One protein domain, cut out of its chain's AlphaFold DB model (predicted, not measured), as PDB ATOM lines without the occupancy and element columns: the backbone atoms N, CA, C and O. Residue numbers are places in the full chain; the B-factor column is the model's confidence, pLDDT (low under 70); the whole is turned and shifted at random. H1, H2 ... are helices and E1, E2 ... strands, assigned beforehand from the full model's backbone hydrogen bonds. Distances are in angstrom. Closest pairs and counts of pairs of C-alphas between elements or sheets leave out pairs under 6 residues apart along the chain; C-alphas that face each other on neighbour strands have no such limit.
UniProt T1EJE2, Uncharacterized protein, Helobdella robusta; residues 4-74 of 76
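AT A GLANCE: This is residues 4 to 74 of the 76 residues of an uncharacterized protein of Helobdella robusta (UniProt T1EJE2). Little regular structure is here: a small sheet, E1 - E2 - E3, stands between residues 4 to 20, a loop at one end of the long axis, and short H1 at the other. It is a meander, each strand the antiparallel neighbour of the one before. The 71 printed residues hold three named strands, then one named helix; the class is mixed, with only 21 residues in named elements. The whole is only just compact, close to loose, radius of gyration of the C-alphas 13.2 A, elongated, spanning 40 by 23 by 20 A.

IN THESE COORDINATES: Find C-alpha 33 at (121.055, 268.232, 304.945), where E1, residues 33 to 36, begins. E2 is 41 to 46, 16.9 A; E3 is 49 to 54, 17.5 A. H1, 68 to 72, ends at (116.671, 280.925, 301.116).

HOW THE PARTS SIT: Hairpin E1 and E2 has N 35 and O 43 at 2.9 A; hairpin E2 and E3 has N 42 and O 53 at 2.8 A. H1 only grazes the sheet; C-alphas 49 and 68, the closest of E3 and H1, are 5.4 A apart. H1's O to N i+4 pair is within hydrogen-bond range.

THE WHOLE: C-alphas 15 and 74 are farthest apart, 41.5 A. The printed part has no cut; E3 to H1 is a long link. No printed residue is under 70 pLDDT.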
ATOM      1  N   TYR A   4     130.218 259.307 303.833       95.44
ATOM      2  CA  TYR A   4     129.139 259.260 302.850       95.44
ATOM      3  C   TYR A   4     129.157 257.955 302.054       95.44
ATOM      4  O   TYR A   4     130.208 257.335 301.871       95.44
ATOM      5  N   TRP A   5     127.985 257.575 301.557       95.75
ATOM      6  CA  TRP A   5     127.781 256.445 300.659       95.75
ATOM      7  C   TRP A   5     127.407 256.960 299.271       95.75
ATOM      8  O   TRP A   5     126.797 258.023 299.155       95.75
ATOM      9  N   ARG A   6     127.751 256.206 298.226       95.50
ATOM     10  CA  ARG A   6     127.316 256.482 296.854       95.50
ATOM     11  C   ARG A   6     126.435 255.335 296.378       95.50
ATOM     12  O   ARG A   6     126.841 254.178 296.471       95.50
ATOM     13  N   LEU A   7     125.236 255.670 295.908       95.81
ATOM     14  CA  LEU A   7     124.376 254.747 295.177       95.81
ATOM     15  C   LEU A   7     124.614 254.957 293.683       95.81
ATOM     16  O   LEU A   7     124.692 256.099 293.233       95.81
ATOM     17  N   ASN A   8     124.726 253.866 292.936       93.19
ATOM     18  CA  ASN A   8     124.787 253.907 291.478       93.19
ATOM     19  C   ASN A   8     123.397 253.847 290.836       93.19
ATOM     20  O   ASN A   8     122.384 253.653 291.509       93.19
ATOM     21  N   ASP A   9     123.371 253.930 289.507       93.88
ATOM     22  CA  ASP A   9     122.152 253.902 288.688       93.88
ATOM     23  C   ASP A   9     121.345 252.600 288.822       93.88
ATOM     24  O   ASP A   9     120.184 252.532 288.427       93.88
ATOM     25  N   ARG A  10     121.943 251.550 289.400       94.75
ATOM     26  CA  ARG A  10     121.278 250.280 289.721       94.75
ATOM     27  C   ARG A  10     120.775 250.232 291.163       94.75
ATOM     28  O   ARG A  10     120.460 249.152 291.658       94.75
ATOM     29  N   ILE A  11     120.747 251.374 291.855       90.62
ATOM     30  CA  ILE A  11     120.320 251.507 293.256       90.62
ATOM     31  C   ILE A  11     121.160 250.583 294.164       90.62
ATOM     32  O   ILE A  11     120.714 250.069 295.184       90.62
ATOM     33  N   SER A  12     122.413 250.338 293.779       94.94
ATOM     34  CA  SER A  12     123.361 249.528 294.545       94.94
ATOM     35  C   SER A  12     124.422 250.426 295.172       94.94
ATOM     36  O   SER A  12     124.766 251.468 294.612       94.94
ATOM     37  N   LEU A  13     124.944 250.030 296.334       95.44
ATOM     38  CA  LEU A  13     126.090 250.706 296.939       95.44
ATOM     39  C   LEU A  13     127.328 250.469 296.078       95.44
ATOM     40  O   LEU A  13     127.625 249.329 295.719       95.44
ATOM     41  N   ASP A  14     128.051 251.538 295.771       96.31
ATOM     42  CA  ASP A  14     129.301 251.411 295.036       96.31
ATOM     43  C   ASP A  14     130.424 250.830 295.891       96.31
ATOM     44  O   ASP A  14     130.568 251.135 297.078       96.31
ATOM     45  N   GLU A  15     131.264 250.017 295.253       95.81
ATOM     46  CA  GLU A  15     132.448 249.441 295.880       95.81
ATOM     47  C   GLU A  15     133.424 250.541 296.338       95.81
ATOM     48  O   GLU A  15     133.612 251.567 295.677       95.81
ATOM     49  N   GLY A  16     134.041 250.343 297.506       94.44
ATOM     50  CA  GLY A  16     134.960 251.317 298.104       94.44
ATOM     51  C   GLY A  16     134.280 252.475 298.849       94.44
ATOM     52  O   GLY A  16     134.956 253.448 299.191       94.44
ATOM     53  N   TYR A  17     132.970 252.382 299.103       96.62
ATOM     54  CA  TYR A  17     132.217 253.244 300.020       96.62
ATOM     55  C   TYR A  17     131.894 252.500 301.334       96.62
ATOM     56  O   TYR A  17     131.778 251.275 301.323       96.62
ATOM     57  N   PRO A  18     131.775 253.203 302.479       96.88
ATOM     58  CA  PRO A  18     131.675 254.648 302.605       96.88
ATOM     59  C   PRO A  18     133.038 255.340 302.554       96.88
ATOM     60  O   PRO A  18     134.064 254.775 302.927       96.88
ATOM     61  N   LYS A  19     133.045 256.598 302.115       96.56
ATOM     62  CA  LYS A  19     134.246 257.441 302.080       96.56
ATOM     63  C   LYS A  19     134.128 258.591 303.063       96.56
ATOM     64  O   LYS A  19     133.034 258.952 303.489       96.56
ATOM     65  N   SER A  20     135.267 259.173 303.426       95.81
ATOM     66  CA  SER A  20     135.308 260.356 304.286       95.81
ATOM     67  C   SER A  20     134.521 261.507 303.659       95.81
ATOM     68  O   SER A  20     134.724 261.830 302.492       95.81
ATOM     69  N   ILE A  21     133.673 262.168 304.448       94.81
ATOM     70  CA  ILE A  21     132.951 263.375 304.012       94.81
ATOM     71  C   ILE A  21     133.899 264.565 303.765       94.81
ATOM     72  O   ILE A  21     133.517 265.547 303.146       94.81
ATOM     73  N   LYS A  22     135.161 264.477 304.205       93.25
ATOM     74  CA  LYS A  22     136.173 265.527 303.996       93.25
ATOM     75  C   LYS A  22     136.567 265.728 302.525       93.25
ATOM     76  O   LYS A  22     137.397 266.583 302.253       93.25
ATOM     77  N   VAL A  23     136.024 264.934 301.595       94.44
ATOM     78  CA  VAL A  23     136.177 265.185 300.152       94.44
ATOM     79  C   VAL A  23     135.508 266.491 299.723       94.44
ATOM     80  O   VAL A  23     135.963 267.093 298.759       94.44
ATOM     81  N   TRP A  24     134.465 266.927 300.440       94.81
ATOM     82  CA  TRP A  24     133.884 268.258 300.299       94.81
ATOM     83  C   TRP A  24     134.606 269.200 301.257       94.81
ATOM     84  O   TRP A  24     134.394 269.166 302.470       94.81
ATOM     85  N   ASP A  25     135.513 269.994 300.710       96.19
ATOM     86  CA  ASP A  25     136.398 270.867 301.464       96.19
ATOM     87  C   ASP A  25     135.701 272.174 301.861       96.19
ATOM     88  O   ASP A  25     134.981 272.785 301.071       96.19
ATOM     89  N   GLY A  26     135.937 272.614 303.097       95.00
ATOM     90  CA  GLY A  26     135.407 273.867 303.640       95.00
ATOM     91  C   GLY A  26     134.007 273.803 304.266       95.00
ATOM     92  O   GLY A  26     133.532 274.831 304.756       95.00
ATOM     93  N   ILE A  27     133.342 272.640 304.295       95.62
ATOM     94  CA  ILE A  27     132.058 272.475 305.005       95.62
ATOM     95  C   ILE A  27     132.259 272.053 306.460       95.62
ATOM     96  O   ILE A  27     133.190 271.322 306.808       95.62
ATOM     97  N   GLU A  28     131.333 272.455 307.323       94.94
ATOM     98  CA  GLU A  28     131.297 271.954 308.690       94.94
ATOM     99  C   GLU A  28     130.539 270.630 308.787       94.94
ATOM    100  O   GLU A  28     129.418 270.492 308.307       94.94
ATOM    101  N   VAL A  29     131.116 269.677 309.516       93.81
ATOM    102  CA  VAL A  29     130.532 268.346 309.728       93.81
ATOM    103  C   VAL A  29     130.198 268.129 311.213       93.81
ATOM    104  O   VAL A  29     130.828 268.759 312.066       93.81
ATOM    105  N   PRO A  30     129.206 267.288 311.566       95.19
ATOM    106  CA  PRO A  30     128.234 266.665 310.665       95.19
ATOM    107  C   PRO A  30     127.303 267.708 310.023       95.19
ATOM    108  O   PRO A  30     127.069 268.763 310.608       95.19
ATOM    109  N   ILE A  31     126.807 267.391 308.827       96.12
ATOM    110  CA  ILE A  31     125.779 268.169 308.124       96.12
ATOM    111  C   ILE A  31     124.378 267.726 308.558       96.12
ATOM    112  O   ILE A  31     124.197 266.566 308.945       96.12
ATOM    113  N   ASP A  32     123.408 268.626 308.425       97.50
ATOM    114  CA  ASP A  32     121.987 268.356 308.674       97.50
ATOM    115  C   ASP A  32     121.263 267.933 307.389       97.50
ATOM    116  O   ASP A  32     120.408 267.051 307.413       97.50
ATOM    117  N   ALA A  33     121.624 268.541 306.254       97.00
ATOM    118  CA  ALA A  33     121.055 268.232 304.945       97.00
ATOM    119  C   ALA A  33     122.029 268.570 303.805       97.00
ATOM    120  O   ALA A  33     122.989 269.325 303.989       97.00
ATOM    121  N   ALA A  34     121.749 268.033 302.618       96.00
ATOM    122  CA  ALA A  34     122.403 268.402 301.369       96.00
ATOM    123  C   ALA A  34     121.391 268.407 300.215       96.00
ATOM    124  O   ALA A  34     120.420 267.651 300.239       96.00
ATOM    125  N   TYR A  35     121.623 269.255 299.217       95.25
ATOM    126  CA  TYR A  35     120.780 269.413 298.030       95.25
ATOM    127  C   TYR A  35     121.653 269.731 296.814       95.25
ATOM    128  O   TYR A  35     122.650 270.435 296.950       95.25
ATOM    129  N   SER A  36     121.275 269.244 295.636       95.38
ATOM    130  CA  SER A  36     121.891 269.626 294.364       95.38
ATOM    131  C   SER A  36     120.848 270.228 293.431       95.38
ATOM    132  O   SER A  36     119.751 269.674 293.315       95.38
ATOM    133  N   ASP A  37     121.186 271.332 292.771       95.25
ATOM    134  CA  ASP A  37     120.307 271.969 291.788       95.25
ATOM    135  C   ASP A  37     120.591 271.496 290.353       95.25
ATOM    136  O   ASP A  37     121.465 270.666 290.101       95.25
ATOM    137  N   ILE A  38     119.802 272.006 289.408       95.88
ATOM    138  CA  ILE A  38     119.930 271.704 287.976       95.88
ATOM    139  C   ILE A  38     121.131 272.397 287.314       95.88
ATOM    140  O   ILE A  38     121.432 272.109 286.162       95.88
ATOM    141  N   GLU A  39     121.787 273.323 288.016       95.25
ATOM    142  CA  GLU A  39     122.934 274.102 287.537       95.25
ATOM    143  C   GLU A  39     124.257 273.536 288.077       95.25
ATOM    144  O   GLU A  39     125.244 274.261 288.211       95.25
ATOM    145  N   ASP A  40     124.277 272.247 288.424       94.62
ATOM    146  CA  ASP A  40     125.453 271.555 288.949       94.62
ATOM    147  C   ASP A  40     126.015 272.165 290.244       94.62
ATOM    148  O   ASP A  40     127.190 271.981 290.571       94.62
ATOM    149  N   ASN A  41     125.197 272.861 291.036       96.31
ATOM    150  CA  ASN A  41     125.609 273.306 292.361       96.31
ATOM    151  C   ASN A  41     125.207 272.293 293.428       96.31
ATOM    152  O   ASN A  41     124.133 271.695 293.380       96.31
ATOM    153  N   VAL A  42     126.049 272.173 294.449       97.12
ATOM    154  CA  VAL A  42     125.771 271.395 295.654       97.12
ATOM    155  C   VAL A  42     125.729 272.330 296.853       97.12
ATOM    156  O   VAL A  42     126.624 273.155 297.057       97.12
ATOM    157  N   TYR A  43     124.688 272.169 297.660       97.50
ATOM    158  CA  TYR A  43     124.433 272.928 298.868       97.50
ATOM    159  C   TYR A  43     124.469 272.006 300.078       97.50
ATOM    160  O   TYR A  43     123.821 270.960 300.088       97.50
ATOM    161  N   PHE A  44     125.194 272.416 301.112       97.56
ATOM    162  CA  PHE A  44     125.247 271.727 302.402       97.56
ATOM    163  C   PHE A  44     124.661 272.620 303.483       97.56
ATOM    164  O   PHE A  44     124.912 273.823 303.473       97.56
ATOM    165  N   PHE A  45     123.925 272.042 304.430       97.69
ATOM    166  CA  PHE A  45     123.228 272.780 305.483       97.69
ATOM    167  C   PHE A  45     123.661 272.307 306.861       97.69
ATOM    168  O   PHE A  45     123.787 271.103 307.103       97.69
ATOM    169  N   LYS A  46     123.861 273.266 307.768       97.50
ATOM    170  CA  LYS A  46     124.115 273.011 309.184       97.50
ATOM    171  C   LYS A  46     123.612 274.170 310.037       97.50
ATOM    172  O   LYS A  46     124.024 275.322 309.863       97.50
ATOM    173  N   GLY A  47     122.739 273.875 310.993       97.12
ATOM    174  CA  GLY A  47     122.081 274.874 311.825       97.12
ATOM    175  C   GLY A  47     121.384 275.935 310.969       97.12
ATOM    176  O   GLY A  47     120.516 275.631 310.161       97.12
ATOM    177  N   LYS A  48     121.776 277.204 311.135       97.31
ATOM    178  CA  LYS A  48     121.207 278.344 310.389       97.31
ATOM    179  C   LYS A  48     122.002 278.719 309.133       97.31
ATOM    180  O   LYS A  48     121.750 279.776 308.549       97.31
ATOM    181  N   ARG A  49     122.997 277.913 308.757       98.00
ATOM    182  CA  ARG A  49     123.966 278.231 307.709       98.00
ATOM    183  C   ARG A  49     123.959 277.209 306.587       98.00
ATOM    184  O   ARG A  49     123.657 276.038 306.805       98.00
ATOM    185  N   PHE A  50     124.344 277.669 305.403       98.31
ATOM    186  CA  PHE A  50     124.576 276.803 304.260       98.31
ATOM    187  C   PHE A  50     125.857 277.176 303.515       98.31
ATOM    188  O   PHE A  50     126.313 278.322 303.565       98.31
ATOM    189  N   TRP A  51     126.416 276.195 302.815       98.12
ATOM    190  CA  TRP A  51     127.585 276.309 301.950       98.12
ATOM    191  C   TRP A  51     127.187 275.938 300.525       98.12
ATOM    192  O   TRP A  51     126.361 275.045 300.354       98.12
ATOM    193  N   LYS A  52     127.783 276.588 299.523       97.81
ATOM    194  CA  LYS A  52     127.610 276.272 298.097       97.81
ATOM    195  C   LYS A  52     128.958 275.905 297.483       97.81
ATOM    196  O   LYS A  52     129.968 276.535 297.800       97.81
ATOM    197  N   MET A  53     128.958 274.926 296.589       97.19
ATOM    198  CA  MET A  53     130.089 274.546 295.739       97.19
ATOM    199  C   MET A  53     129.599 274.009 294.393       97.19
ATOM    200  O   MET A  53     128.408 273.741 294.242       97.19
ATOM    201  N   PHE A  54     130.503 273.841 293.429       95.69
ATOM    202  CA  PHE A  54     130.180 273.182 292.159       95.69
ATOM    203  C   PHE A  54     130.322 271.663 292.303       95.69
ATOM    204  O   PHE A  54     131.225 271.182 292.980       95.69
ATOM    205  N   SER A  55     129.484 270.878 291.632       91.00
ATOM    206  CA  SER A  55     129.563 269.408 291.648       91.00
ATOM    207  C   SER A  55     130.914 268.895 291.128       91.00
ATOM    208  O   SER A  55     131.423 267.874 291.593       91.00
ATOM    209  N   THR A  56     131.530 269.646 290.211       92.12
ATOM    210  CA  THR A  56     132.848 269.380 289.618       92.12
ATOM    211  C   THR A  56     134.018 269.927 290.438       92.12
ATOM    212  O   THR A  56     135.157 269.518 290.218       92.12
ATOM    213  N   ASN A  57     133.760 270.828 291.392       93.06
ATOM    214  CA  ASN A  57     134.766 271.416 292.270       93.06
ATOM    215  C   ASN A  57     134.296 271.343 293.723       93.06
ATOM    216  O   ASN A  57     133.521 272.177 294.189       93.06
ATOM    217  N   LEU A  58     134.822 270.355 294.444       92.94
ATOM    218  CA  LEU A  58     134.403 269.996 295.798       92.94
ATOM    219  C   LEU A  58     134.889 270.968 296.892       92.94
ATOM    220  O   LEU A  58     134.959 270.576 298.052       92.94
ATOM    221  N   SER A  59     135.224 272.213 296.552       96.75
ATOM    222  CA  SER A  59     135.600 273.259 297.506       96.75
ATOM    223  C   SER A  59     134.503 274.313 297.632       96.75
ATOM    224  O   SER A  59     133.925 274.766 296.642       96.75
ATOM    225  N   VAL A  60     134.246 274.743 298.867       97.38
ATOM    226  CA  VAL A  60     133.300 275.825 299.167       97.38
ATOM    227  C   VAL A  60     133.639 277.099 298.391       97.38
ATOM    228  O   VAL A  60     134.777 277.569 298.385       97.38
ATOM    229  N   MET A  61     132.619 277.695 297.770       97.12
ATOM    230  CA  MET A  61     132.761 278.960 297.055       97.12
ATOM    231  C   MET A  61     133.087 280.121 298.011       97.12
ATOM    232  O   MET A  61     132.615 280.142 299.151       97.12
ATOM    233  N   PRO A  62     133.817 281.152 297.549       96.94
ATOM    234  CA  PRO A  62     134.035 282.363 298.332       96.94
ATOM    235  C   PRO A  62     132.721 283.019 298.783       96.94
ATOM    236  O   PRO A  62     131.742 283.065 298.038       96.94
ATOM    237  N   GLY A  63     132.711 283.556 300.006       96.81
ATOM    238  CA  GLY A  63     131.543 284.237 300.582       96.81
ATOM    239  C   GLY A  63     130.539 283.323 301.290       96.81
ATOM    240  O   GLY A  63     129.486 283.798 301.712       96.81
ATOM    241  N   TYR A  64     130.862 282.037 301.441       97.56
ATOM    242  CA  TYR A  64     130.120 281.078 302.256       97.56
ATOM    243  C   TYR A  64     130.866 280.775 303.570       97.56
ATOM    244  O   TYR A  64     132.090 280.909 303.617       97.56
ATOM    245  N   PRO A  65     130.163 280.355 304.638       97.94
ATOM    246  CA  PRO A  65     128.726 280.095 304.688       97.94
ATOM    247  C   PRO A  65     127.857 281.352 304.718       97.94
ATOM    248  O   PRO A  65     128.261 282.405 305.205       97.94
ATOM    249  N   LYS A  66     126.615 281.194 304.265       97.81
ATOM    250  CA  LYS A  66     125.565 282.219 304.314       97.81
ATOM    251  C   LYS A  66     124.402 281.789 305.205       97.81
ATOM    252  O   LYS A  66     124.347 280.636 305.630       97.81
ATOM    253  N   LEU A  67     123.487 282.710 305.519       98.00
ATOM    254  CA  LEU A  67     122.330 282.430 306.373       98.00
ATOM    255  C   LEU A  67     121.171 281.870 305.549       98.00
ATOM    256  O   LEU A  67     120.739 282.490 304.584       98.00
ATOM    257  N   ILE A  68     120.620 280.736 305.984       97.69
ATOM    258  CA  ILE A  68     119.451 280.116 305.339       97.69
ATOM    259  C   ILE A  68     118.258 281.074 305.394       97.69
ATOM    260  O   ILE A  68     117.615 281.318 304.382       97.69
ATOM    261  N   GLY A  69     117.990 281.666 306.565       97.31
ATOM    262  CA  GLY A  69     116.866 282.591 306.739       97.31
ATOM    263  C   GLY A  69     116.888 283.728 305.719       97.31
ATOM    264  O   GLY A  69     115.896 283.954 305.038       97.31
ATOM    265  N   LYS A  70     118.048 284.364 305.550       96.62
ATOM    266  CA  LYS A  70     118.214 285.506 304.653       96.62
ATOM    267  C   LYS A  70     118.187 285.117 303.176       96.62
ATOM    268  O   LYS A  70     117.442 285.709 302.408       96.62
ATOM    269  N   ASP A  71     119.008 284.149 302.772       95.94
ATOM    270  CA  ASP A  71     119.222 283.858 301.347       95.94
ATOM    271  C   ASP A  71     118.224 282.834 300.767       95.94
ATOM    272  O   ASP A  71     118.017 282.831 299.559       95.94
ATOM    273  N   TRP A  72     117.614 281.962 301.585       94.19
ATOM    274  CA  TRP A  72     116.671 280.925 301.116       94.19
ATOM    275  C   TRP A  72     115.216 281.230 301.455       94.19
ATOM    276  O   TRP A  72     114.320 280.833 300.716       94.19
ATOM    277  N   LEU A  73     114.974 281.879 302.594       95.38
ATOM    278  CA  LEU A  73     113.624 282.081 303.129       95.38
ATOM    279  C   LEU A  73     113.193 283.551 303.122       95.38
ATOM    280  O   LEU A  73     112.093 283.850 303.583       95.38
ATOM    281  N   SER A  74     114.046 284.456 302.629       93.31
ATOM    282  CA  SER A  74     113.802 285.904 302.596       93.31
ATOM    283  C   SER A  74     113.350 286.480 303.948       93.31
ATOM    284  O   SER A  74     112.486 287.351 304.003       93.31
TER     285      SER A  74